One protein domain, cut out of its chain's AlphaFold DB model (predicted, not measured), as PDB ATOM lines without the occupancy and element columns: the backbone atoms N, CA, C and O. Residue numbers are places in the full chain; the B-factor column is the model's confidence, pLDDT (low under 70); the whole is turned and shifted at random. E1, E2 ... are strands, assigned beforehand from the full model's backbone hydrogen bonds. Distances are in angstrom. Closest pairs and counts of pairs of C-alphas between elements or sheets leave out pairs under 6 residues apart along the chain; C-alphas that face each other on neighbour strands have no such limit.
ATOM      1  N   ASP A  16       4.866  -5.887 -55.202       74.62
ATOM      2  CA  ASP A  16       3.903  -4.812 -54.949       74.62
ATOM      3  C   ASP A  16       4.077  -4.051 -53.619       74.62
ATOM      4  O   ASP A  16       3.138  -3.453 -53.081       74.62
ATOM      5  N   ARG A  17       5.279  -4.096 -53.035       81.88
ATOM      6  CA  ARG A  17       5.544  -3.595 -51.674       81.88
ATOM      7  C   ARG A  17       6.553  -2.451 -51.672       81.88
ATOM      8  O   ARG A  17       7.331  -2.292 -52.610       81.88
ATOM      9  N   MET A  18       6.539  -1.639 -50.612       88.75
ATOM     10  CA  MET A  18       7.642  -0.710 -50.367       88.75
ATOM     11  C   MET A  18       8.756  -1.444 -49.634       88.75
ATOM     12  O   MET A  18       8.509  -2.181 -48.680       88.75
ATOM     13  N   ILE A  19       9.990  -1.191 -50.043       91.12
ATOM     14  CA  ILE A  19      11.175  -1.669 -49.345       91.12
ATOM     15  C   ILE A  19      11.856  -0.481 -48.703       91.12
ATOM     16  O   ILE A  19      12.137   0.506 -49.370       91.12
ATOM     17  N   VAL A  20      12.154  -0.587 -47.418       91.94
ATOM     18  CA  VAL A  20      12.931   0.407 -46.688       91.94
ATOM     19  C   VAL A  20      14.321  -0.135 -46.440       91.94
ATOM     20  O   VAL A  20      14.442  -1.235 -45.914       91.94
ATOM     21  N   VAL A  21      15.348   0.648 -46.758       93.31
ATOM     22  CA  VAL A  21      16.755   0.334 -46.487       93.31
ATOM     23  C   VAL A  21      17.344   1.410 -45.585       93.31
ATOM     24  O   VAL A  21      17.226   2.601 -45.878       93.31
ATOM     25  N   ASN A  22      17.986   0.997 -44.491       92.62
ATOM     26  CA  ASN A  22      18.672   1.909 -43.587       92.62
ATOM     27  C   ASN A  22      20.180   1.964 -43.867       92.62
ATOM     28  O   ASN A  22      20.920   1.042 -43.534       92.62
ATOM     29  N   LEU A  23      20.646   3.096 -44.391       91.62
ATOM     30  CA  LEU A  23      22.062   3.411 -44.589       91.62
ATOM     31  C   LEU A  23      22.606   4.402 -43.537       91.62
ATOM     32  O   LEU A  23      23.721   4.907 -43.670       91.62
ATOM     33  N   CYS A  24      21.862   4.672 -42.461       89.44
ATOM     34  CA  CYS A  24      22.307   5.482 -41.328       89.44
ATOM     35  C   CYS A  24      22.915   4.610 -40.218       89.44
ATOM     36  O   CYS A  24      22.224   3.802 -39.601       89.44
ATOM     37  N   SER A  25      24.192   4.831 -39.889       85.62
ATOM     38  CA  SER A  25      24.893   4.093 -38.820       85.62
ATOM     39  C   SER A  25      24.872   4.757 -37.442       85.62
ATOM     40  O   SER A  25      25.271   4.146 -36.454       85.62
ATOM     41  N   TYR A  26      24.429   6.010 -37.357       84.44
ATOM     42  CA  TYR A  26      24.501   6.832 -36.143       84.44
ATOM     43  C   TYR A  26      23.139   7.326 -35.641       84.44
ATOM     44  O   TYR A  26      23.079   8.051 -34.652       84.44
ATOM     45  N   HIS A  27      22.060   6.910 -36.301       84.62
ATOM     46  CA  HIS A  27      20.690   7.222 -35.926       84.62
ATOM     47  C   HIS A  27      19.947   5.943 -35.558       84.62
ATOM     48  O   HIS A  27      20.097   4.926 -36.236       84.62
ATOM     49  N   SER A  28      19.128   6.002 -34.505       86.75
ATOM     50  CA  SER A  28      18.160   4.936 -34.246       86.75
ATOM     51  C   SER A  28      16.980   5.126 -35.188       86.75
ATOM     52  O   SER A  28      16.314   6.164 -35.126       86.75
ATOM     53  N   ILE A  29      16.752   4.146 -36.061       89.69
ATOM     54  CA  ILE A  29      15.693   4.162 -37.067       89.69
ATOM     55  C   ILE A  29      14.711   3.046 -36.738       89.69
ATOM     56  O   ILE A  29      15.030   1.874 -36.918       89.69
ATOM     57  N   HIS A  30      13.511   3.389 -36.277       89.69
ATOM     58  CA  HIS A  30      12.428   2.413 -36.171       89.69
ATOM     59  C   HIS A  30      11.467   2.558 -37.341       89.69
ATOM     60  O   HIS A  30      11.096   3.671 -37.710       89.69
ATOM     61  N   VAL A  31      11.057   1.420 -37.889       87.31
ATOM     62  CA  VAL A  31      10.046   1.300 -38.937       87.31
ATOM     63  C   VAL A  31       8.864   0.533 -38.353       87.31
ATOM     64  O   VAL A  31       8.923  -0.694 -38.158       87.31
ATOM     65  N   ASN A  32       7.795   1.269 -38.049       85.12
ATOM     66  CA  ASN A  32       6.756   0.860 -37.107       85.12
ATOM     67  C   ASN A  32       7.417   0.484 -35.763       85.12
ATOM     68  O   ASN A  32       8.240   1.231 -35.243       85.12
ATOM     69  N   GLU A  33       7.125  -0.695 -35.216       82.56
ATOM     70  CA  GLU A  33       7.673  -1.137 -33.923       82.56
ATOM     71  C   GLU A  33       9.090  -1.739 -34.009       82.56
ATOM     72  O   GLU A  33       9.682  -2.095 -32.993       82.56
ATOM     73  N   ASN A  34       9.663  -1.875 -35.212       85.88
ATOM     74  CA  ASN A  34      10.914  -2.614 -35.405       85.88
ATOM     75  C   ASN A  34      12.099  -1.665 -35.577       85.88
ATOM     76  O   ASN A  34      12.086  -0.834 -36.484       85.88
ATOM     77  N   LEU A  35      13.135  -1.835 -34.755       89.88
ATOM     78  CA  LEU A  35      14.425  -1.178 -34.958       89.88
ATOM     79  C   LEU A  35      15.092  -1.749 -36.214       89.88
ATOM     80  O   LEU A  35      15.333  -2.953 -36.301       89.88
ATOM     81  N   LEU A  36      15.410  -0.880 -37.167       89.81
ATOM     82  CA  LEU A  36      16.129  -1.220 -38.382       89.81
ATOM     83  C   LEU A  36      17.594  -0.817 -38.211       89.81
ATOM     84  O   LEU A  36      17.927   0.368 -38.208       89.81
ATOM     85  N   SER A  37      18.479  -1.797 -38.034       88.75
ATOM     86  CA  SER A  37      19.919  -1.547 -37.925       88.75
ATOM     87  C   SER A  37      20.504  -0.989 -39.226       88.75
ATOM     88  O   SER A  37      19.865  -1.007 -40.274       88.75
ATOM     89  N   TYR A  38      21.729  -0.475 -39.161       87.75
ATOM     90  CA  TYR A  38      22.485  -0.082 -40.350       87.75
ATOM     91  C   TYR A  38      22.709  -1.269 -41.292       87.75
ATOM     92  O   TYR A  38      23.024  -2.357 -40.806       87.75
ATOM     93  N   CYS A  39      22.569  -1.042 -42.602       85.81
ATOM     94  CA  CYS A  39      22.576  -2.083 -43.635       85.81
ATOM     95  C   CYS A  39      21.572  -3.195 -43.305       85.81
ATOM     96  O   CYS A  39      21.886  -4.379 -43.239       85.81
ATOM     97  N   ALA A  40      20.357  -2.777 -42.958       88.75
ATOM     98  CA  ALA A  40      19.223  -3.671 -42.849       88.75
ATOM     99  C   ALA A  40      18.058  -3.085 -43.627       88.75
ATOM    100  O   ALA A  40      17.929  -1.865 -43.797       88.75
ATOM    101  N   TRP A  41      17.185  -3.979 -44.071       90.75
ATOM    102  CA  TRP A  41      16.019  -3.624 -44.850       90.75
ATOM    103  C   TRP A  41      14.747  -4.258 -44.297       90.75
ATOM    104  O   TRP A  41      14.780  -5.238 -43.549       90.75
ATOM    105  N   LYS A  42      13.606  -3.667 -44.650       88.75
ATOM    106  CA  LYS A  42      12.286  -4.163 -44.274       88.75
ATOM    107  C   LYS A  42      11.273  -3.897 -45.375       88.75
ATOM    108  O   LYS A  42      11.230  -2.817 -45.951       88.75
ATOM    109  N   GLU A  43      10.430  -4.886 -45.618       88.75
ATOM    110  CA  GLU A  43       9.280  -4.775 -46.507       88.75
ATOM    111  C   GLU A  43       8.075  -4.200 -45.742       88.75
ATOM    112  O   GLU A  43       7.793  -4.616 -44.612       88.75
ATOM    113  N   ILE A  44       7.363  -3.247 -46.345       86.75
ATOM    114  CA  ILE A  44       6.163  -2.624 -45.778       86.75
ATOM    115  C   ILE A  44       4.990  -2.784 -46.746       86.75
ATOM    116  O   ILE A  44       5.113  -2.567 -47.952       86.75
ATOM    117  N   ILE A  45       3.850  -3.182 -46.184       78.25
ATOM    118  CA  ILE A  45       2.635  -3.572 -46.910       78.25
ATOM    119  C   ILE A  45       1.621  -2.404 -46.995       78.25
ATOM    120  O   ILE A  45       0.690  -2.456 -47.788       78.25
ATOM    121  N   GLU A  46       1.791  -1.341 -46.202       72.19
ATOM    122  CA  GLU A  46       0.683  -0.507 -45.703       72.19
ATOM    123  C   GLU A  46       0.452   0.917 -46.261       72.19
ATOM    124  O   GLU A  46      -0.357   1.586 -45.677       72.19
ATOM    125  N   GLU A  47       1.024   1.464 -47.333       67.81
ATOM    126  CA  GLU A  47       0.851   2.883 -47.804       67.81
ATOM    127  C   GLU A  47       1.154   4.050 -46.812       67.81
ATOM    128  O   GLU A  47       1.634   5.105 -47.238       67.81
ATOM    129  N   GLU A  48       0.981   3.861 -45.504       66.00
ATOM    130  CA  GLU A  48       1.413   4.721 -44.408       66.00
ATOM    131  C   GLU A  48       2.263   3.897 -43.438       66.00
ATOM    132  O   GLU A  48       2.009   2.722 -43.179       66.00
ATOM    133  N   CYS A  49       3.343   4.486 -42.937       76.94
ATOM    134  CA  CYS A  49       4.132   3.877 -41.874       76.94
ATOM    135  C   CYS A  49       4.765   4.957 -41.004       76.94
ATOM    136  O   CYS A  49       5.056   6.070 -41.461       76.94
ATOM    137  N   THR A  50       4.948   4.619 -39.732       82.50
ATOM    138  CA  THR A  50       5.538   5.523 -38.752       82.50
ATOM    139  C   THR A  50       7.026   5.241 -38.670       82.50
ATOM    140  O   THR A  50       7.440   4.126 -38.343       82.50
ATOM    141  N   PHE A  51       7.830   6.266 -38.931       85.69
ATOM    142  CA  PHE A  51       9.266   6.227 -38.697       85.69
ATOM    143  C   PHE A  51       9.579   6.918 -37.384       85.69
ATOM    144  O   PHE A  51       9.130   8.038 -37.163       85.69
ATOM    145  N   MET A  52      10.382   6.288 -36.532       87.38
ATOM    146  CA  MET A  52      10.966   6.981 -35.383       87.38
ATOM    147  C   MET A  52      12.446   7.199 -35.656       87.38
ATOM    148  O   MET A  52      13.205   6.231 -35.711       87.38
ATOM    149  N   ILE A  53      12.853   8.460 -35.803       85.44
ATOM    150  CA  ILE A  53      14.258   8.855 -35.949       85.44
ATOM    151  C   ILE A  53      14.700   9.488 -34.638       85.44
ATOM    152  O   ILE A  53      14.199  10.546 -34.254       85.44
ATOM    153  N   ASN A  54      15.612   8.830 -33.919       85.62
ATOM    154  CA  ASN A  54      16.031   9.249 -32.572       85.62
ATOM    155  C   ASN A  54      14.837   9.517 -31.628       85.62
ATOM    156  O   ASN A  54      14.874  10.434 -30.811       85.62
ATOM    157  N   GLY A  55      13.757   8.741 -31.764       81.69
ATOM    158  CA  GLY A  55      12.543   8.897 -30.957       81.69
ATOM    159  C   GLY A  55      11.569   9.985 -31.428       81.69
ATOM    160  O   GLY A  55      10.524  10.144 -30.807       81.69
ATOM    161  N   ASN A  56      11.851  10.690 -32.527       84.81
ATOM    162  CA  ASN A  56      10.913  11.644 -33.119       84.81
ATOM    163  C   ASN A  56      10.089  10.973 -34.229       84.81
ATOM    164  O   ASN A  56      10.688  10.391 -35.142       84.81
ATOM    165  N   PRO A  57       8.748  11.057 -34.185       86.62
ATOM    166  CA  PRO A  57       7.902  10.487 -35.220       86.62
ATOM    167  C   PRO A  57       8.022  11.281 -36.524       86.62
ATOM    168  O   PRO A  57       7.991  12.509 -36.538       86.62
ATOM    169  N   SER A  58       8.128  10.561 -37.631       84.62
ATOM    170  CA  SER A  58       8.066  11.064 -38.997       84.62
ATOM    171  C   SER A  58       7.068  10.219 -39.775       84.62
ATOM    172  O   SER A  58       7.148   8.990 -39.780       84.62
ATOM    173  N   TYR A  59       6.121  10.888 -40.427       81.56
ATOM    174  CA  TYR A  59       5.116  10.242 -41.261       81.56
ATOM    175  C   TYR A  59       5.528  10.375 -42.714       81.56
ATOM    176  O   TYR A  59       5.767  11.480 -43.204       81.56
ATOM    177  N   VAL A  60       5.605   9.243 -43.398       79.25
ATOM    178  CA  VAL A  60       5.952   9.204 -44.812       79.25
ATOM    179  C   VAL A  60       4.835   8.492 -45.545       79.25
ATOM    180  O   VAL A  60       4.545   7.324 -45.287       79.25
ATOM    181  N   LYS A  61       4.227   9.215 -46.482       78.31
ATOM    182  CA  LYS A  61       3.336   8.628 -47.470       78.31
ATOM    183  C   LYS A  61       4.174   8.101 -48.623       78.31
ATOM    184  O   LYS A  61       5.010   8.835 -49.152       78.31
ATOM    185  N   TYR A  62       3.928   6.867 -49.030       77.12
ATOM    186  CA  TYR A  62       4.692   6.223 -50.091       77.12
ATOM    187  C   TYR A  62       3.791   5.586 -51.141       77.12
ATOM    188  O   TYR A  62       2.576   5.480 -50.972       77.12
ATOM    189  N   ARG A  63       4.398   5.195 -52.263       78.88
ATOM    190  CA  ARG A  63       3.746   4.385 -53.292       78.88
ATOM    191  C   ARG A  63       4.292   2.965 -53.233       78.88
ATOM    192  O   ARG A  63       5.420   2.737 -52.799       78.88
ATOM    193  N   ARG A  64       3.485   2.014 -53.695       82.56
ATOM    194  CA  ARG A  64       3.941   0.641 -53.939       82.56
ATOM    195  C   ARG A  64       5.064   0.642 -54.985       82.56
ATOM    196  O   ARG A  64       5.179   1.588 -55.766       82.56
ATOM    197  N   ASN A  65       5.889  -0.399 -54.968       87.81
ATOM    198  CA  ASN A  65       6.979  -0.644 -55.926       87.81
ATOM    199  C   ASN A  65       8.052   0.443 -55.839       87.81
ATOM    200  O   ASN A  65       8.578   0.926 -56.842       87.81
ATOM    201  N   GLN A  66       8.355   0.859 -54.609       91.06
ATOM    202  CA  GLN A  66       9.397   1.833 -54.321       91.06
ATOM    203  C   GLN A  66      10.396   1.276 -53.315       91.06
ATOM    204  O   GLN A  66      10.041   0.617 -52.338       91.06
ATOM    205  N   LEU A  67      11.654   1.611 -53.550       93.06
ATOM    206  CA  LEU A  67      12.738   1.497 -52.602       93.06
ATOM    207  C   LEU A  67      12.904   2.854 -51.904       93.06
ATOM    208  O   LEU A  67      13.244   3.853 -52.538       93.06
ATOM    209  N   MET A  68      12.650   2.896 -50.601       93.56
ATOM    210  CA  MET A  68      12.941   4.037 -49.747       93.56
ATOM    211  C   MET A  68      14.303   3.851 -49.082       93.56
ATOM    212  O   MET A  68      14.529   2.895 -48.341       93.56
ATOM    213  N   ILE A  69      15.198   4.801 -49.312       94.06
ATOM    214  CA  ILE A  69      16.552   4.804 -48.772       94.06
ATOM    215  C   ILE A  69      16.608   5.848 -47.668       94.06
ATOM    216  O   ILE A  69      16.376   7.032 -47.914       94.06
ATOM    217  N   ILE A  70      16.923   5.405 -46.456       93.38
ATOM    218  CA  ILE A  70      17.172   6.268 -45.304       93.38
ATOM    219  C   ILE A  70      18.677   6.482 -45.237       93.38
ATOM    220  O   ILE A  70      19.418   5.517 -45.055       93.38
ATOM    221  N   TYR A  71      19.139   7.717 -45.417       92.50
ATOM    222  CA  TYR A  71      20.565   7.999 -45.548       92.50
ATOM    223  C   TYR A  71      21.029   9.201 -44.710       92.50
ATOM    224  O   TYR A  71      20.243  10.103 -44.400       92.50
ATOM    225  N   PRO A  72      22.318   9.207 -44.330       89.94
ATOM    226  CA  PRO A  72      22.928  10.269 -43.544       89.94
ATOM    227  C   PRO A  72      23.122  11.577 -44.328       89.94
ATOM    228  O   PRO A  72      23.713  11.565 -45.406       89.94
ATOM    229  N   GLU A  73      22.737  12.721 -43.751       88.75
ATOM    230  CA  GLU A  73      23.152  14.053 -44.225       88.75
ATOM    231  C   GLU A  73      23.705  14.879 -43.056       88.75
ATOM    232  O   GLU A  73      22.962  15.487 -42.287       88.75
ATOM    233  N   ARG A  74      25.037  14.947 -42.932       81.81
ATOM    234  CA  ARG A  74      25.732  15.637 -41.828       81.81
ATOM    235  C   ARG A  74      25.296  15.124 -40.445       81.81
ATOM    236  O   ARG A  74      25.790  14.100 -39.995       81.81
ATOM    237  N   ASN A  75      24.402  15.856 -39.777       78.81
ATOM    238  CA  ASN A  75      23.864  15.553 -38.445       78.81
ATOM    239  C   ASN A  75      22.364  15.214 -38.496       78.81
ATOM    240  O   ASN A  75      21.715  15.195 -37.455       78.81
ATOM    241  N   ASP A  76      21.818  15.004 -39.693       87.50
ATOM    242  CA  ASP A  76      20.400  14.764 -39.942       87.50
ATOM    243  C   ASP A  76      20.199  13.476 -40.759       87.50
ATOM    244  O   ASP A  76      21.156  12.850 -41.234       87.50
ATOM    245  N   VAL A  77      18.939  13.074 -40.912       89.56
ATOM    246  CA  VAL A  77      18.504  11.921 -41.701       89.56
ATOM    247  C   VAL A  77      17.654  12.395 -42.868       89.56
ATOM    248  O   VAL A  77      16.750  13.215 -42.722       89.56
ATOM    249  N   ARG A  78      17.917  11.837 -44.049       92.25
ATOM    250  CA  ARG A  78      17.147  12.104 -45.261       92.25
ATOM    251  C   ARG A  78      16.556  10.833 -45.840       92.25
ATOM    252  O   ARG A  78      17.016   9.725 -45.571       92.25
ATOM    253  N   PHE A  79      15.535  11.037 -46.664       92.25
ATOM    254  CA  PHE A  79      14.849   9.989 -47.400       92.25
ATOM    255  C   PHE A  79      15.015  10.217 -48.896       92.25
ATOM    256  O   PHE A  79      14.850  11.339 -49.378       92.25
ATOM    257  N   ALA A  80      15.289   9.146 -49.630       93.81
ATOM    258  CA  ALA A  80      15.155   9.109 -51.077       93.81
ATOM    259  C   ALA A  80      14.187   7.998 -51.475       93.81
ATOM    260  O   ALA A  80      14.165   6.938 -50.853       93.81
ATOM    261  N   PHE A  81      13.400   8.246 -52.518       92.69
ATOM    262  CA  PHE A  81      12.447   7.284 -53.063       92.69
ATOM    263  C   PHE A  81      12.866   6.938 -54.480       92.69
ATOM    264  O   PHE A  81      12.943   7.815 -55.341       92.69
ATOM    265  N   MET A  82      13.115   5.658 -54.709       93.38
ATOM    266  CA  MET A  82      13.520   5.111 -55.992       93.38
ATOM    267  C   MET A  82      12.416   4.177 -56.489       93.38
ATOM    268  O   MET A  82      12.050   3.254 -55.760       93.38
ATOM    269  N   PRO A  83      11.840   4.392 -57.683       93.06
ATOM    270  CA  PRO A  83      10.951   3.397 -58.267       93.06
ATOM    271  C   PRO A  83      11.744   2.115 -58.534       93.06
ATOM    272  O   PRO A  83      12.844   2.176 -59.083       93.06
ATOM    273  N   ILE A  84      11.193   0.971 -58.133       92.94
ATOM    274  CA  ILE A  84      11.767  -0.330 -58.479       92.94
ATOM    275  C   ILE A  84      11.562  -0.509 -59.993       92.94
ATOM    276  O   ILE A  84      10.422  -0.390 -60.451       92.94
ATOM    277  N   PRO A  85      12.630  -0.719 -60.782       94.31
ATOM    278  CA  PRO A  85      12.509  -0.873 -62.223       94.31
ATOM    279  C   PRO A  85      11.840  -2.203 -62.580       94.31
ATOM    280  O   PRO A  85      11.712  -3.105 -61.750       94.31
TER     281      PRO A  85
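What this domain is: This is residues 16 to 85 of the 184 residues of an uncharacterized protein of Pontibacillus yanchengensis (UniProt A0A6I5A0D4). Two small strand sheets lie partly face to face as a loose sandwich, a strongly twisted one of four strands, E3 E1 E6 E7, and a smaller one of three, E2 E4 E5. The chain passes back and forth between them, with few close C-alphas across the gap. The printed part has 70 residues, no named helix and seven strands, E1 to E7 in chain order; it is all strand, the larger sheet mixed, the smaller antiparallel. The whole is compact, with a radius of gyration of the C-alphas of 11.1 A and spans of 31 by 23 by 18 A.

How they stand to each other: In the larger sheet, E1, residues 18 to 22, is parallel to E6, residues 66 to 73, at 21 degrees, with N 68 and O 19 at 2.7 A. On the other side of E1, edge strand E3, residues 40 to 44, is antiparallel, with N 20 and O 42 at 2.8 A. E6 forms a hairpin with edge strand E7, residues 76 to 83, with N 69 and O 80 at 2.8 A. In the smaller sheet, E4, residues 48 to 53, is antiparallel to E2, residues 29 to 31, with N 30 and O 52 at 2.9 A, and forms a hairpin with E5, residues 56 to 61, with N 58 and O 51 at 2.8 A. Between the sheets, the closest C-alphas of E1 and E2, those of Asn 22 and Ile 29, are 7.5 A apart. E5 and E7 are apart.

Where its parts are: E1 begins at C-alpha 18, (7.642, -0.710, -50.367), and E7 ends at C-alpha 83, (10.951, 3.397, -58.267). E6 is 21.0 A long and E7 23.5 A.

The domain as a whole: The C-alphas farthest apart, those of Asp 16 and Asn 75, are 32.9 A apart. The printed part has no cut, and no link is long. Mean pLDDT of the printed part is 86.5; residues 47 to 48 are under 70.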